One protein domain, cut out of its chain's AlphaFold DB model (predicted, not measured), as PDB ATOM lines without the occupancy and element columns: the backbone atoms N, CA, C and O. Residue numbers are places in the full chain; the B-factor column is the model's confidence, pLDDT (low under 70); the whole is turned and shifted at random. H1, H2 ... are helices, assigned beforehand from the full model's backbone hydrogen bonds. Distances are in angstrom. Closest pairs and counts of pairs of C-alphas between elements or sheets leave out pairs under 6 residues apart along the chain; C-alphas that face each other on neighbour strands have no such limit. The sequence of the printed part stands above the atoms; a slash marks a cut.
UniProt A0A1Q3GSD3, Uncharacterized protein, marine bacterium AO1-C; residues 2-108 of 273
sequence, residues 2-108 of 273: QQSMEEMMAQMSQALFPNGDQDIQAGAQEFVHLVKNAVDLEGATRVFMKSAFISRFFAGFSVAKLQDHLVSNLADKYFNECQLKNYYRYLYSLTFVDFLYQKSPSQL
ATOM      1  N   GLN A   2      -8.912  11.276 -34.471       54.28
ATOM      2  CA  GLN A   2      -7.868  10.298 -34.839       54.28
ATOM      3  C   GLN A   2      -6.669  10.305 -33.866       54.28
ATOM      4  O   GLN A   2      -6.300   9.248 -33.370       54.28
ATOM      5  N   GLN A   3      -6.182  11.492 -33.465       56.91
ATOM      6  CA  GLN A   3      -5.181  11.650 -32.389       56.91
ATOM      7  C   GLN A   3      -5.616  10.997 -31.067       56.91
ATOM      8  O   GLN A   3      -4.832  10.308 -30.431       56.91
ATOM      9  N   SER A   4      -6.901  11.102 -30.711       80.31
ATOM     10  CA  SER A   4      -7.433  10.500 -29.482       80.31
ATOM     11  C   SER A   4      -7.477   8.967 -29.505       80.31
ATOM     12  O   SER A   4      -7.510   8.348 -28.449       80.31
ATOM     13  N   MET A   5      -7.499   8.335 -30.686       75.12
ATOM     14  CA  MET A   5      -7.489   6.870 -30.802       75.12
ATOM     15  C   MET A   5      -6.065   6.314 -30.745       75.12
ATOM     16  O   MET A   5      -5.843   5.289 -30.108       75.12
ATOM     17  N   GLU A   6      -5.103   6.991 -31.371       81.69
ATOM     18  CA  GLU A   6      -3.684   6.622 -31.285       81.69
ATOM     19  C   GLU A   6      -3.155   6.760 -29.855       81.69
ATOM     20  O   GLU A   6      -2.524   5.836 -29.347       81.69
ATOM     21  N   GLU A   7      -3.489   7.858 -29.172       83.75
ATOM     22  CA  GLU A   7      -3.147   8.066 -27.760       83.75
ATOM     23  C   GLU A   7      -3.754   6.982 -26.861       83.75
ATOM     24  O   GLU A   7      -3.062   6.419 -26.015       83.75
ATOM     25  N   MET A   8      -5.024   6.624 -27.083       80.19
ATOM     26  CA  MET A   8      -5.689   5.549 -26.342       80.19
ATOM     27  C   MET A   8      -5.020   4.189 -26.583       80.19
ATOM     28  O   MET A   8      -4.779   3.446 -25.636       80.19
ATOM     29  N   MET A   9      -4.667   3.865 -27.830       79.81
ATOM     30  CA  MET A   9      -3.977   2.611 -28.157       79.81
ATOM     31  C   MET A   9      -2.564   2.564 -27.566       79.81
ATOM     32  O   MET A   9      -2.140   1.511 -27.092       79.81
ATOM     33  N   ALA A  10      -1.855   3.695 -27.534       83.44
ATOM     34  CA  ALA A  10      -0.551   3.800 -26.883       83.44
ATOM     35  C   ALA A  10      -0.660   3.587 -25.364       83.44
ATOM     36  O   ALA A  10       0.100   2.797 -24.807       83.44
ATOM     37  N   GLN A  11      -1.647   4.207 -24.711       83.75
ATOM     38  CA  GLN A  11      -1.914   4.009 -23.282       83.75
ATOM     39  C   GLN A  11      -2.291   2.558 -22.966       83.75
ATOM     40  O   GLN A  11      -1.766   1.978 -22.016       83.75
ATOM     41  N   MET A  12      -3.148   1.935 -23.782       82.62
ATOM     42  CA  MET A  12      -3.494   0.518 -23.633       82.62
ATOM     43  C   MET A  12      -2.273  -0.381 -23.822       82.62
ATOM     44  O   MET A  12      -2.075  -1.310 -23.046       82.62
ATOM     45  N   SER A  13      -1.430  -0.099 -24.818       85.25
ATOM     46  CA  SER A  13      -0.193  -0.850 -25.037       85.25
ATOM     47  C   SER A  13       0.760  -0.724 -23.849       85.25
ATOM     48  O   SER A  13       1.317  -1.729 -23.421       85.25
ATOM     49  N   GLN A  14       0.921   0.479 -23.293       86.38
ATOM     50  CA  GLN A  14       1.767   0.717 -22.122       86.38
ATOM     51  C   GLN A  14       1.230   0.010 -20.872       86.38
ATOM     52  O   GLN A  14       2.008  -0.552 -20.109       86.38
ATOM     53  N   ALA A  15      -0.092  -0.011 -20.684       81.69
ATOM     54  CA  ALA A  15      -0.722  -0.755 -19.596       81.69
ATOM     55  C   ALA A  15      -0.559  -2.275 -19.764       81.69
ATOM     56  O   ALA A  15      -0.409  -2.994 -18.783       81.69
ATOM     57  N   LEU A  16      -0.578  -2.783 -21.001       84.25
ATOM     58  CA  LEU A  16      -0.383  -4.207 -21.264       84.25
ATOM     59  C   LEU A  16       1.078  -4.651 -21.111       84.25
ATOM     60  O   LEU A  16       1.334  -5.775 -20.663       84.25
ATOM     61  N   PHE A  17       2.001  -3.790 -21.532       90.56
ATOM     62  CA  PHE A  17       3.420  -4.070 -21.715       90.56
ATOM     63  C   PHE A  17       4.238  -2.914 -21.116       90.56
ATOM     64  O   PHE A  17       4.738  -2.062 -21.861       90.56
ATOM     65  N   PRO A  18       4.361  -2.837 -19.779       88.44
ATOM     66  CA  PRO A  18       5.057  -1.737 -19.112       88.44
ATOM     67  C   PRO A  18       6.538  -1.638 -19.506       88.44
ATOM     68  O   PRO A  18       7.082  -0.535 -19.527       88.44
ATOM     69  N   ASN A  19       7.169  -2.755 -19.895       90.75
ATOM     70  CA  ASN A  19       8.540  -2.794 -20.418       90.75
ATOM     71  C   ASN A  19       8.595  -2.812 -21.960       90.75
ATOM     72  O   ASN A  19       9.625  -3.145 -22.552       90.75
ATOM     73  N   GLY A  20       7.490  -2.465 -22.630       91.56
ATOM     74  CA  GLY A  20       7.397  -2.335 -24.082       91.56
ATOM     75  C   GLY A  20       7.790  -3.612 -24.827       91.56
ATOM     76  O   GLY A  20       7.291  -4.701 -24.534       91.56
ATOM     77  N   ASP A  21       8.705  -3.478 -25.791       92.94
ATOM     78  CA  ASP A  21       9.136  -4.573 -26.666       92.94
ATOM     79  C   ASP A  21       9.674  -5.782 -25.899       92.94
ATOM     80  O   ASP A  21       9.480  -6.911 -26.338       92.94
ATOM     81  N   GLN A  22      10.301  -5.584 -24.737       93.69
ATOM     82  CA  GLN A  22      10.818  -6.696 -23.941       93.69
ATOM     83  C   GLN A  22       9.694  -7.644 -23.492       93.69
ATOM     84  O   GLN A  22       9.847  -8.864 -23.571       93.69
ATOM     85  N   ASP A  23       8.553  -7.099 -23.070       94.00
ATOM     86  CA  ASP A  23       7.391  -7.893 -22.664       94.00
ATOM     87  C   ASP A  23       6.712  -8.560 -23.857       94.00
ATOM     88  O   ASP A  23       6.300  -9.720 -23.774       94.00
ATOM     89  N   ILE A  24       6.630  -7.841 -24.978       94.38
ATOM     90  CA  ILE A  24       6.079  -8.364 -26.229       94.38
ATOM     91  C   ILE A  24       6.906  -9.561 -26.709       94.38
ATOM     92  O   ILE A  24       6.343 -10.604 -27.043       94.38
ATOM     93  N   GLN A  25       8.234  -9.432 -26.706       94.94
ATOM     94  CA  GLN A  25       9.143 -10.499 -27.115       94.94
ATOM     95  C   GLN A  25       9.088 -11.692 -26.163       94.94
ATOM     96  O   GLN A  25       9.020 -12.824 -26.635       94.94
ATOM     97  N   ALA A  26       9.056 -11.465 -24.848       93.56
ATOM     98  CA  ALA A  26       8.943 -12.552 -23.879       93.56
ATOM     99  C   ALA A  26       7.650 -13.362 -24.073       93.56
ATOM    100  O   ALA A  26       7.687 -14.591 -24.140       93.56
ATOM    101  N   GLY A  27       6.510 -12.688 -24.253       93.44
ATOM    102  CA  GLY A  27       5.248 -13.384 -24.502       93.44
ATOM    103  C   GLY A  27       5.162 -14.058 -25.868       93.44
ATOM    104  O   GLY A  27       4.575 -15.137 -25.989       93.44
ATOM    105  N   ALA A  28       5.797 -13.486 -26.892       95.00
ATOM    106  CA  ALA A  28       5.938 -14.138 -28.189       95.00
ATOM    107  C   ALA A  28       6.811 -15.400 -28.099       95.00
ATOM    108  O   ALA A  28       6.462 -16.426 -28.678       95.00
ATOM    109  N   GLN A  29       7.914 -15.355 -27.349       94.12
ATOM    110  CA  GLN A  29       8.786 -16.511 -27.119       94.12
ATOM    111  C   GLN A  29       8.059 -17.629 -26.372       94.12
ATOM    112  O   GLN A  29       8.183 -18.793 -26.754       94.12
ATOM    113  N   GLU A  30       7.246 -17.287 -25.373       92.75
ATOM    114  CA  GLU A  30       6.414 -18.270 -24.683       92.75
ATOM    115  C   GLU A  30       5.388 -18.904 -25.632       92.75
ATOM    116  O   GLU A  30       5.225 -20.121 -25.654       92.75
ATOM    117  N   PHE A  31       4.751 -18.111 -26.500       93.62
ATOM    118  CA  PHE A  31       3.871 -18.657 -27.536       93.62
ATOM    119  C   PHE A  31       4.611 -19.634 -28.460       93.62
ATOM    120  O   PHE A  31       4.115 -20.734 -28.705       93.62
ATOM    121  N   VAL A  32       5.801 -19.260 -28.951       93.88
ATOM    122  CA  VAL A  32       6.655 -20.117 -29.796       93.88
ATOM    123  C   VAL A  32       6.988 -21.427 -29.080       93.88
ATOM    124  O   VAL A  32       6.893 -22.496 -29.689       93.88
ATOM    125  N   HIS A  33       7.334 -21.358 -27.793       92.44
ATOM    126  CA  HIS A  33       7.588 -22.530 -26.960       92.44
ATOM    127  C   HIS A  33       6.356 -23.443 -26.888       92.44
ATOM    128  O   HIS A  33       6.453 -24.633 -27.207       92.44
ATOM    129  N   LEU A  34       5.187 -22.880 -26.567       92.31
ATOM    130  CA  LEU A  34       3.928 -23.618 -26.444       92.31
ATOM    131  C   LEU A  34       3.543 -24.346 -27.732       92.31
ATOM    132  O   LEU A  34       3.113 -25.496 -27.668       92.31
ATOM    133  N   VAL A  35       3.748 -23.726 -28.897       92.50
ATOM    134  CA  VAL A  35       3.474 -24.340 -30.211       92.50
ATOM    135  C   VAL A  35       4.665 -25.123 -30.779       92.50
ATOM    136  O   VAL A  35       4.690 -25.443 -31.967       92.50
ATOM    137  N   LYS A  36       5.672 -25.435 -29.952       91.88
ATOM    138  CA  LYS A  36       6.870 -26.221 -30.308       91.88
ATOM    139  C   LYS A  36       7.598 -25.698 -31.551       91.88
ATOM    140  O   LYS A  36       8.015 -26.473 -32.409       91.88
ATOM    141  N   ASN A  37       7.776 -24.381 -31.629       89.88
ATOM    142  CA  ASN A  37       8.439 -23.676 -32.733       89.88
ATOM    143  C   ASN A  37       7.742 -23.821 -34.099       89.88
ATOM    144  O   ASN A  37       8.361 -23.592 -35.137       89.88
ATOM    145  N   ALA A  38       6.458 -24.189 -34.128       90.06
ATOM    146  CA  ALA A  38       5.712 -24.348 -35.377       90.06
ATOM    147  C   ALA A  38       5.313 -23.014 -36.047       90.06
ATOM    148  O   ALA A  38       4.833 -23.007 -37.185       90.06
ATOM    149  N   VAL A  39       5.515 -21.894 -35.346       91.19
ATOM    150  CA  VAL A  39       5.283 -20.521 -35.808       91.19
ATOM    151  C   VAL A  39       6.564 -19.720 -35.573       91.19
ATOM    152  O   VAL A  39       7.238 -19.913 -34.562       91.19
ATOM    153  N   ASP A  40       6.903 -18.836 -36.509       92.88
ATOM    154  CA  ASP A  40       8.041 -17.931 -36.365       92.88
ATOM    155  C   ASP A  40       7.774 -16.832 -35.322       92.88
ATOM    156  O   ASP A  40       6.640 -16.558 -34.929       92.88
ATOM    157  N   LEU A  41       8.840 -16.182 -34.855       92.94
ATOM    158  CA  LEU A  41       8.733 -15.170 -33.801       92.94
ATOM    159  C   LEU A  41       7.895 -13.954 -34.234       92.94
ATOM    160  O   LEU A  41       7.177 -13.370 -33.423       92.94
ATOM    161  N   GLU A  42       7.941 -13.586 -35.516       93.50
ATOM    162  CA  GLU A  42       7.158 -12.472 -36.060       93.50
ATOM    163  C   GLU A  42       5.652 -12.787 -36.066       93.50
ATOM    164  O   GLU A  42       4.827 -11.977 -35.626       93.50
ATOM    165  N   GLY A  43       5.277 -13.991 -36.514       91.38
ATOM    166  CA  GLY A  43       3.916 -14.502 -36.432       91.38
ATOM    167  C   GLY A  43       3.442 -14.610 -34.987       91.38
ATOM    168  O   GLY A  43       2.361 -14.107 -34.666       91.38
ATOM    169  N   ALA A  44       4.269 -15.178 -34.111       93.94
ATOM    170  CA  ALA A  44       3.983 -15.306 -32.686       93.94
ATOM    171  C   ALA A  44       3.756 -13.947 -32.014       93.94
ATOM    172  O   ALA A  44       2.800 -13.799 -31.259       93.94
ATOM    173  N   THR A  45       4.555 -12.931 -32.353       94.31
ATOM    174  CA  THR A  45       4.414 -11.565 -31.823       94.31
ATOM    175  C   THR A  45       3.030 -10.991 -32.116       94.31
ATOM    176  O   THR A  45       2.332 -10.532 -31.209       94.31
ATOM    177  N   ARG A  46       2.573 -11.073 -33.373       91.94
ATOM    178  CA  ARG A  46       1.246 -10.563 -33.763       91.94
ATOM    179  C   ARG A  46       0.108 -11.285 -33.046       91.94
ATOM    180  O   ARG A  46      -0.895 -10.657 -32.706       91.94
ATOM    181  N   VAL A  47       0.238 -12.596 -32.865       93.31
ATOM    182  CA  VAL A  47      -0.778 -13.429 -32.207       93.31
ATOM    183  C   VAL A  47      -0.810 -13.144 -30.714       93.31
ATOM    184  O   VAL A  47      -1.888 -12.930 -30.161       93.31
ATOM    185  N   PHE A  48       0.363 -13.064 -30.087       94.56
ATOM    186  CA  PHE A  48       0.506 -12.757 -28.677       94.56
ATOM    187  C   PHE A  48      -0.116 -11.410 -28.324       94.56
ATOM    188  O   PHE A  48      -0.971 -11.359 -27.443       94.56
ATOM    189  N   MET A  49       0.224 -10.344 -29.053       92.44
ATOM    190  CA  MET A  49      -0.323  -9.010 -28.779       92.44
ATOM    191  C   MET A  49      -1.856  -8.988 -28.839       92.44
ATOM    192  O   MET A  49      -2.504  -8.429 -27.955       92.44
ATOM    193  N   LYS A  50      -2.453  -9.635 -29.851       91.62
ATOM    194  CA  LYS A  50      -3.916  -9.716 -29.982       91.62
ATOM    195  C   LYS A  50      -4.548 -10.560 -28.877       91.62
ATOM    196  O   LYS A  50      -5.564 -10.156 -28.315       91.62
ATOM    197  N   SER A  51      -3.936 -11.692 -28.544       93.44
ATOM    198  CA  SER A  51      -4.445 -12.594 -27.510       93.44
ATOM    199  C   SER A  51      -4.374 -11.954 -26.122       93.44
ATOM    200  O   SER A  51      -5.348 -12.023 -25.382       93.44
ATOM    201  N   ALA A  52      -3.273 -11.265 -25.802       91.50
ATOM    202  CA  ALA A  52      -3.097 -10.517 -24.554       91.50
ATOM    203  C   ALA A  52      -4.087  -9.350 -24.426       91.50
ATOM    204  O   ALA A  52      -4.605  -9.079 -23.341       91.50
ATOM    205  N   PHE A  53      -4.390  -8.673 -25.539       89.50
ATOM    206  CA  PHE A  53      -5.420  -7.639 -25.567       89.50
ATOM    207  C   PHE A  53      -6.808  -8.224 -25.270       89.50
ATOM    208  O   PHE A  53      -7.512  -7.746 -24.380       89.50
ATOM    209  N   ILE A  54      -7.198  -9.289 -25.978       88.00
ATOM    210  CA  ILE A  54      -8.510  -9.923 -25.791       88.00
ATOM    211  C   ILE A  54      -8.634 -10.502 -24.379       88.00
ATOM    212  O   ILE A  54      -9.669 -10.312 -23.745       88.00
ATOM    213  N   SER A  55      -7.589 -11.139 -23.846       86.31
ATOM    214  CA  SER A  55      -7.648 -11.764 -22.522       86.31
ATOM    215  C   SER A  55      -7.887 -10.776 -21.383       86.31
ATOM    216  O   SER A  55      -8.499 -11.144 -20.384       86.31
ATOM    217  N   ARG A  56      -7.412  -9.532 -21.520       81.62
ATOM    218  CA  ARG A  56      -7.541  -8.493 -20.486       81.62
ATOM    219  C   ARG A  56      -8.768  -7.606 -20.659       81.62
ATOM    220  O   ARG A  56      -9.351  -7.192 -19.662       81.62
ATOM    221  N   PHE A  57      -9.172  -7.318 -21.896       79.62
ATOM    222  CA  PHE A  57     -10.227  -6.332 -22.153       79.62
ATOM    223  C   PHE A  57     -11.581  -6.933 -22.538       79.62
ATOM    224  O   PHE A  57     -12.590  -6.231 -22.467       79.62
ATOM    225  N   PHE A  58     -11.654  -8.211 -22.927       77.75
ATOM    226  CA  PHE A  58     -12.930  -8.834 -23.285       77.75
ATOM    227  C   PHE A  58     -13.522  -9.585 -22.095       77.75
ATOM    228  O   PHE A  58     -12.948 -10.540 -21.575       77.75
ATOM    229  N   ALA A  59     -14.732  -9.185 -21.700       69.75
ATOM    230  CA  ALA A  59     -15.467  -9.847 -20.631       69.75
ATOM    231  C   ALA A  59     -15.711 -11.336 -20.945       69.75
ATOM    232  O   ALA A  59     -16.101 -11.707 -22.059       69.75
ATOM    233  N   GLY A  60     -15.509 -12.189 -19.935       72.38
ATOM    234  CA  GLY A  60     -15.703 -13.639 -20.027       72.38
ATOM    235  C   GLY A  60     -14.725 -14.319 -20.982       72.38
ATOM    236  O   GLY A  60     -15.155 -15.140 -21.790       72.38
ATOM    237  N   PHE A  61     -13.459 -13.894 -20.999       82.94
ATOM    238  CA  PHE A  61     -12.400 -14.596 -21.718       82.94
ATOM    239  C   PHE A  61     -12.287 -16.040 -21.208       82.94
ATOM    240  O   PHE A  61     -12.151 -16.266 -20.010       82.94
ATOM    241  N   SER A  62     -12.347 -17.005 -22.123       84.62
ATOM    242  CA  SER A  62     -12.371 -18.439 -21.830       84.62
ATOM    243  C   SER A  62     -11.530 -19.206 -22.848       84.62
ATOM    244  O   SER A  62     -11.155 -18.656 -23.887       84.62
ATOM    245  N   VAL A  63     -11.269 -20.491 -22.591       87.56
ATOM    246  CA  VAL A  63     -10.566 -21.370 -23.545       87.56
ATOM    247  C   VAL A  63     -11.277 -21.390 -24.902       87.56
ATOM    248  O   VAL A  63     -10.616 -21.280 -25.928       87.56
ATOM    249  N   ALA A  64     -12.614 -21.436 -24.917       87.25
ATOM    250  CA  ALA A  64     -13.402 -21.402 -26.149       87.25
ATOM    251  C   ALA A  64     -13.242 -20.071 -26.903       87.25
ATOM    252  O   ALA A  64     -13.000 -20.073 -28.104       87.25
ATOM    253  N   LYS A  65     -13.276 -18.925 -26.207       88.44
ATOM    254  CA  LYS A  65     -13.046 -17.624 -26.862       88.44
ATOM    255  C   LYS A  65     -11.616 -17.462 -27.365       88.44
ATOM    256  O   LYS A  65     -11.403 -16.830 -28.397       88.44
ATOM    257  N   LEU A  66     -10.635 -18.010 -26.645       91.06
ATOM    258  CA  LEU A  66      -9.258 -18.059 -27.124       91.06
ATOM    259  C   LEU A  66      -9.160 -18.932 -28.375       91.06
ATOM    260  O   LEU A  66      -8.518 -18.529 -29.340       91.06
ATOM    261  N   GLN A  67      -9.824 -20.089 -28.387       91.00
ATOM    262  CA  GLN A  67      -9.901 -20.939 -29.567       91.00
ATOM    263  C   GLN A  67     -10.494 -20.165 -30.741       91.00
ATOM    264  O   GLN A  67      -9.819 -20.036 -31.754       91.00
ATOM    265  N   ASP A  68     -11.672 -19.559 -30.584       89.31
ATOM    266  CA  ASP A  68     -12.330 -18.762 -31.625       89.31
ATOM    267  C   ASP A  68     -11.436 -17.623 -32.138       89.31
ATOM    268  O   ASP A  68     -11.359 -17.377 -33.340       89.31
ATOM    269  N   HIS A  69     -10.700 -16.952 -31.243       90.19
ATOM    270  CA  HIS A  69      -9.726 -15.926 -31.619       90.19
ATOM    271  C   HIS A  69      -8.602 -16.479 -32.513       90.19
ATOM    272  O   HIS A  69      -8.173 -15.827 -33.471       90.19
ATOM    273  N   LEU A  70      -8.121 -17.681 -32.202       90.06
ATOM    274  CA  LEU A  70      -7.053 -18.368 -32.925       90.06
ATOM    275  C   LEU A  70      -7.570 -19.126 -34.167       90.06
ATOM    276  O   LEU A  70      -6.775 -19.493 -35.051       90.06
ATOM    277  N   VAL A  71      -8.890 -19.331 -34.263       73.12
ATOM    278  CA  VAL A  71      -9.601 -19.913 -35.405       73.12
ATOM    279  C   VAL A  71      -9.686 -18.863 -36.505       73.12
ATOM    280  O   VAL A  71     -10.616 -18.086 -36.686       73.12
ATOM    281  N   SER A  72      -8.601 -18.835 -37.254       63.75
ATOM    282  CA  SER A  72      -8.545 -18.321 -38.614       63.75
ATOM    283  C   SER A  72      -7.381 -18.955 -39.363       63.75
ATOM    284  O   SER A  72      -7.495 -19.075 -40.571       63.75
ATOM    285  N   ASN A  73      -6.317 -19.411 -38.668       64.56
ATOM    286  CA  ASN A  73      -5.187 -20.159 -39.252       64.56
ATOM    287  C   ASN A  73      -4.297 -20.939 -38.246       64.56
ATOM    288  O   ASN A  73      -3.319 -21.555 -38.680       64.56
ATOM    289  N   LEU A  74      -4.551 -20.885 -36.928       75.81
ATOM    290  CA  LEU A  74      -3.561 -21.313 -35.924       75.81
ATOM    291  C   LEU A  74      -4.049 -22.389 -34.952       75.81
ATOM    292  O   LEU A  74      -3.297 -23.332 -34.718       75.81
ATOM    293  N   ALA A  75      -5.269 -22.265 -34.410       74.44
ATOM    294  CA  ALA A  75      -5.781 -23.179 -33.380       74.44
ATOM    295  C   ALA A  75      -5.692 -24.649 -33.821       74.44
ATOM    296  O   ALA A  75      -4.906 -25.410 -33.272       74.44
ATOM    297  N   ASP A  76      -6.386 -25.016 -34.897       77.81
ATOM    298  CA  ASP A  76      -6.467 -26.414 -35.348       77.81
ATOM    299  C   ASP A  76      -5.160 -26.946 -35.959       77.81
ATOM    300  O   ASP A  76      -5.006 -28.147 -36.174       77.81
ATOM    301  N   LYS A  77      -4.213 -26.053 -36.277       83.50
ATOM    302  CA  LYS A  77      -2.956 -26.404 -36.946       83.50
ATOM    303  C   LYS A  77      -1.806 -26.633 -35.969       83.50
ATOM    304  O   LYS A  77      -0.946 -27.470 -36.233       83.50
ATOM    305  N   TYR A  78      -1.763 -25.860 -34.887       86.38
ATOM    306  CA  TYR A  78      -0.593 -25.780 -34.010       86.38
ATOM    307  C   TYR A  78      -0.898 -26.045 -32.539       86.38
ATOM    308  O   TYR A  78       0.038 -26.246 -31.767       86.38
ATOM    309  N   PHE A  79      -2.176 -26.065 -32.157       90.19
ATOM    310  CA  PHE A  79      -2.595 -26.346 -30.795       90.19
ATOM    311  C   PHE A  79      -3.312 -27.688 -30.710       90.19
ATOM    312  O   PHE A  79      -4.333 -27.914 -31.355       90.19
ATOM    313  N   ASN A  80      -2.818 -28.559 -29.837       90.69
ATOM    314  CA  ASN A  80      -3.666 -29.559 -29.210       90.69
ATOM    315  C   ASN A  80      -4.393 -28.958 -27.988       90.69
ATOM    316  O   ASN A  80      -4.138 -27.821 -27.580       90.69
ATOM    317  N   GLU A  81      -5.292 -29.735 -27.386       88.38
ATOM    318  CA  GLU A  81      -6.080 -29.291 -26.233       88.38
ATOM    319  C   GLU A  81      -5.205 -28.820 -25.055       88.38
ATOM    320  O   GLU A  81      -5.500 -27.800 -24.428       88.38
ATOM    321  N   CYS A  82      -4.104 -29.526 -24.769       88.25
ATOM    322  CA  CYS A  82      -3.199 -29.185 -23.673       88.25
ATOM    323  C   CYS A  82      -2.461 -27.865 -23.940       88.25
ATOM    324  O   CYS A  82      -2.453 -26.981 -23.084       88.25
ATOM    325  N   GLN A  83      -1.930 -27.678 -25.152       91.62
ATOM    326  CA  GLN A  83      -1.249 -26.443 -25.556       91.62
ATOM    327  C   GLN A  83      -2.200 -25.250 -25.502       91.62
ATOM    328  O   GLN A  83      -1.811 -24.175 -25.050       91.62
ATOM    329  N   LEU A  84      -3.453 -25.431 -25.939       91.38
ATOM    330  CA  LEU A  84      -4.444 -24.356 -25.937       91.38
ATOM    331  C   LEU A  84      -4.767 -23.940 -24.498       91.38
ATOM    332  O   LEU A  84      -4.801 -22.748 -24.186       91.38
ATOM    333  N   LYS A  85      -4.933 -24.921 -23.605       88.81
ATOM    334  CA  LYS A  85      -5.121 -24.685 -22.170       88.81
ATOM    335  C   LYS A  85      -3.899 -24.027 -21.532       88.81
ATOM    336  O   LYS A  85      -4.064 -23.116 -20.725       88.81
ATOM    337  N   ASN A  86      -2.688 -24.432 -21.896       89.69
ATOM    338  CA  ASN A  86      -1.460 -23.811 -21.402       89.69
ATOM    339  C   ASN A  86      -1.325 -22.362 -21.872       89.69
ATOM    340  O   ASN A  86      -1.000 -21.493 -21.066       89.69
ATOM    341  N   TYR A  87      -1.682 -22.067 -23.123       92.06
ATOM    342  CA  TYR A  87      -1.672 -20.693 -23.613       92.06
ATOM    343  C   TYR A  87      -2.734 -19.825 -22.940       92.06
ATOM    344  O   TYR A  87      -2.450 -18.700 -22.526       92.06
ATOM    345  N   TYR A  88      -3.935 -20.370 -22.735       89.44
ATOM    346  CA  TYR A  88      -4.958 -19.723 -21.920       89.44
ATOM    347  C   TYR A  88      -4.439 -19.415 -20.507       89.44
ATOM    348  O   TYR A  88      -4.533 -18.272 -20.064       89.44
ATOM    349  N   ARG A  89      -3.829 -20.393 -19.822       85.25
ATOM    350  CA  ARG A  89      -3.245 -20.215 -18.479       85.25
ATOM    351  C   ARG A  89      -2.153 -19.158 -18.462       85.25
ATOM    352  O   ARG A  89      -2.113 -18.371 -17.519       85.25
ATOM    353  N   TYR A  90      -1.302 -19.114 -19.483       88.88
ATOM    354  CA  TYR A  90      -0.273 -18.089 -19.610       88.88
ATOM    355  C   TYR A  90      -0.896 -16.688 -19.660       88.88
ATOM    356  O   TYR A  90      -0.625 -15.863 -18.789       88.88
ATOM    357  N   LEU A  91      -1.816 -16.447 -20.604       88.56
ATOM    358  CA  LEU A  91      -2.509 -15.158 -20.766       88.56
ATOM    359  C   LEU A  91      -3.303 -14.757 -19.516       88.56
ATOM    360  O   LEU A  91      -3.321 -13.593 -19.110       88.56
ATOM    361  N   TYR A  92      -3.940 -15.734 -18.876       82.06
ATOM    362  CA  TYR A  92      -4.664 -15.540 -17.627       82.06
ATOM    363  C   TYR A  92      -3.726 -15.151 -16.478       82.06
ATOM    364  O   TYR A  92      -4.029 -14.237 -15.706       82.06
ATOM    365  N   SER A  93      -2.555 -15.793 -16.406       80.12
ATOM    366  CA  SER A  93      -1.517 -15.491 -15.418       80.12
ATOM    367  C   SER A  93      -0.989 -14.076 -15.591       80.12
ATOM    368  O   SER A  93      -0.828 -13.401 -14.584       80.12
ATOM    369  N   LEU A  94      -0.819 -13.580 -16.827       83.25
ATOM    370  CA  LEU A  94      -0.402 -12.189 -17.076       83.25
ATOM    371  C   LEU A  94      -1.311 -11.173 -16.378       83.25
ATOM    372  O   LEU A  94      -0.840 -10.155 -15.893       83.25
ATOM    373  N   THR A  95      -2.620 -11.427 -16.341       76.06
ATOM    374  CA  THR A  95      -3.577 -10.539 -15.661       76.06
ATOM    375  C   THR A  95      -3.432 -10.640 -14.148       76.06
ATOM    376  O   THR A  95      -3.453  -9.637 -13.444       76.06
ATOM    377  N   PHE A  96      -3.261 -11.862 -13.649       75.56
ATOM    378  CA  PHE A  96      -3.145 -12.138 -12.224       75.56
ATOM    379  C   PHE A  96      -1.853 -11.574 -11.619       75.56
ATOM    380  O   PHE A  96      -1.900 -10.919 -10.581       75.56
ATOM    381  N   VAL A  97      -0.702 -11.802 -12.264       74.31
ATOM    382  CA  VAL A  97       0.604 -11.395 -11.725       74.31
ATOM    383  C   VAL A  97       0.890  -9.913 -11.890       74.31
ATOM    384  O   VAL A  97       1.565  -9.334 -11.046       74.31
ATOM    385  N   ASP A  98       0.364  -9.297 -12.944       77.06
ATOM    386  CA  ASP A  98       0.445  -7.854 -13.133       77.06
ATOM    387  C   ASP A  98      -0.352  -7.164 -12.025       77.06
ATOM    388  O   ASP A  98       0.179  -6.355 -11.267       77.06
ATOM    389  N   PHE A  99      -1.593  -7.615 -11.818       74.38
ATOM    390  CA  PHE A  99      -2.476  -7.038 -10.812       74.38
ATOM    391  C   PHE A  99      -1.980  -7.239  -9.371       74.38
ATOM    392  O   PHE A  99      -2.069  -6.320  -8.559       74.38
ATOM    393  N   LEU A 100      -1.478  -8.431  -9.028       72.38
ATOM    394  CA  LEU A 100      -1.076  -8.747  -7.653       72.38
ATOM    395  C   LEU A 100       0.394  -8.505  -7.346       72.38
ATOM    396  O   LEU A 100       0.722  -8.271  -6.194       72.38
ATOM    397  N   TYR A 101       1.290  -8.608  -8.322       73.00
ATOM    398  CA  TYR A 101       2.732  -8.570  -8.069       73.00
ATOM    399  C   TYR A 101       3.452  -7.497  -8.882       73.00
ATOM    400  O   TYR A 101       4.675  -7.411  -8.773       73.00
ATOM    401  N   GLN A 102       2.728  -6.708  -9.691       73.75
ATOM    402  CA  GLN A 102       3.300  -5.712 -10.606       73.75
ATOM    403  C   GLN A 102       4.406  -6.315 -11.482       73.75
ATOM    404  O   GLN A 102       5.410  -5.675 -11.791       73.75
ATOM    405  N   LYS A 103       4.242  -7.597 -11.835       78.88
ATOM    406  CA  LYS A 103       5.173  -8.324 -12.691       78.88
ATOM    407  C   LYS A 103       4.697  -8.272 -14.127       78.88
ATOM    408  O   LYS A 103       3.551  -8.606 -14.426       78.88
ATOM    409  N   SER A 104       5.610  -7.920 -15.018       82.44
ATOM    410  CA  SER A 104       5.350  -7.883 -16.446       82.44
ATOM    411  C   SER A 104       5.555  -9.265 -17.098       82.44
ATOM    412  O   SER A 104       6.159 -10.156 -16.492       82.44
ATOM    413  N   PRO A 105       5.090  -9.469 -18.348       82.25
ATOM    414  CA  PRO A 105       5.290 -10.721 -19.079       82.25
ATOM    415  C   PRO A 105       6.738 -11.227 -19.108       82.25
ATOM    416  O   PRO A 105       6.958 -12.430 -18.993       82.25
ATOM    417  N   SER A 106       7.726 -10.332 -19.213       85.88
ATOM    418  CA  SER A 106       9.150 -10.704 -19.234       85.88
ATOM    419  C   SER A 106       9.714 -11.179 -17.893       85.88
ATOM    420  O   SER A 106      10.835 -11.682 -17.843       85.88
ATOM    421  N   GLN A 107       8.947 -11.054 -16.810       82.38
ATOM    422  CA  GLN A 107       9.322 -11.500 -15.468       82.38
ATOM    423  C   GLN A 107       8.650 -12.824 -15.076       82.38
ATOM    424  O   GLN A 107       8.761 -13.249 -13.921       82.38
ATOM    425  N   LEU A 108       7.939 -13.460 -16.012       80.69
ATOM    426  CA  LEU A 108       7.326 -14.770 -15.829       80.69
ATOM    427  C   LEU A 108       8.175 -15.875 -16.439       80.69
ATOM    428  O   LEU A 108       8.741 -15.719 -17.518       80.69
TER     429      LEU A 108
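What this domain is: This is residues 2 to 108 of the 273 residues of an uncharacterized protein of marine bacterium AO1-C (UniProt A0A1Q3GSD3). A compact body of helices has H3 at its core, crossing both H2 and H6, which meet near the end of H2 and the start of H6 as a narrow V; H4 packs on H3 and H6. H1 leads out of this body as an arm, and residues 2 to 11 stick out free. The printed part has 107 residues with six named helices, H1 to H6, and no named strand: all helix, with mostly crossed packing. The whole is compact, with a radius of gyration of the C-alphas of 13.5 A and spans of 38 by 32 by 28 A.

Where its parts are: H1, residues 3 to 16, begins at C-alpha 3 (-5.181, 11.650, -32.389) and is 20.0 A long. H2, residues 21 to 34, measures 19.7 A, and H3, residues 41 to 57, 23.9 A. H4 is residues 63 to 70 and H5 residues 75 to 78. H6, residues 81 to 101, measures 28.9 A and ends at C-alpha 101 (2.732, -8.570, -8.069).

How they stand to each other: H3 and H2 touch about perpendicular, at 79 degrees; their closest C-alphas, Ala 28 and Thr 45, are 4.7 A apart. H3 touches H6 with residues 51 to 56 alone, at a steep tilt of 61 degrees; C-alphas 52 and 91 are closest, 6.0 A. H2 and H6 touch at a shallow tilt of 29 degrees, opposite ways, closest at C-alphas 34 and 83, 6.0 A. H4 touches H6, closest at C-alphas 63 and 88, 6.1 A, and only just touches H3, with 3 pairs of C-alphas within 8 A, closest at C-alphas 51 and 66, 7.3 A. H1 and H3 are close but not clearly touching, closest at C-alphas 16 and 53, 7.5 A; so are H5 and H4, at C-alphas 75 and 67, 6.0 A. In H1, H2, H3 and H4 every O i to N i+4 pair is within hydrogen-bond range, in H6 16 of 17; H5 is too short for such a pair, and its 1 O i to N i+3 pair is not within range.

The domain as a whole: The farthest C-alphas, Gln 3 and Cys 82, are 41.8 A apart. The printed part has no cut and no long link. Mean pLDDT of the printed part is 85.4; residues 2 to 3, 59 and 72 to 73 are under 70.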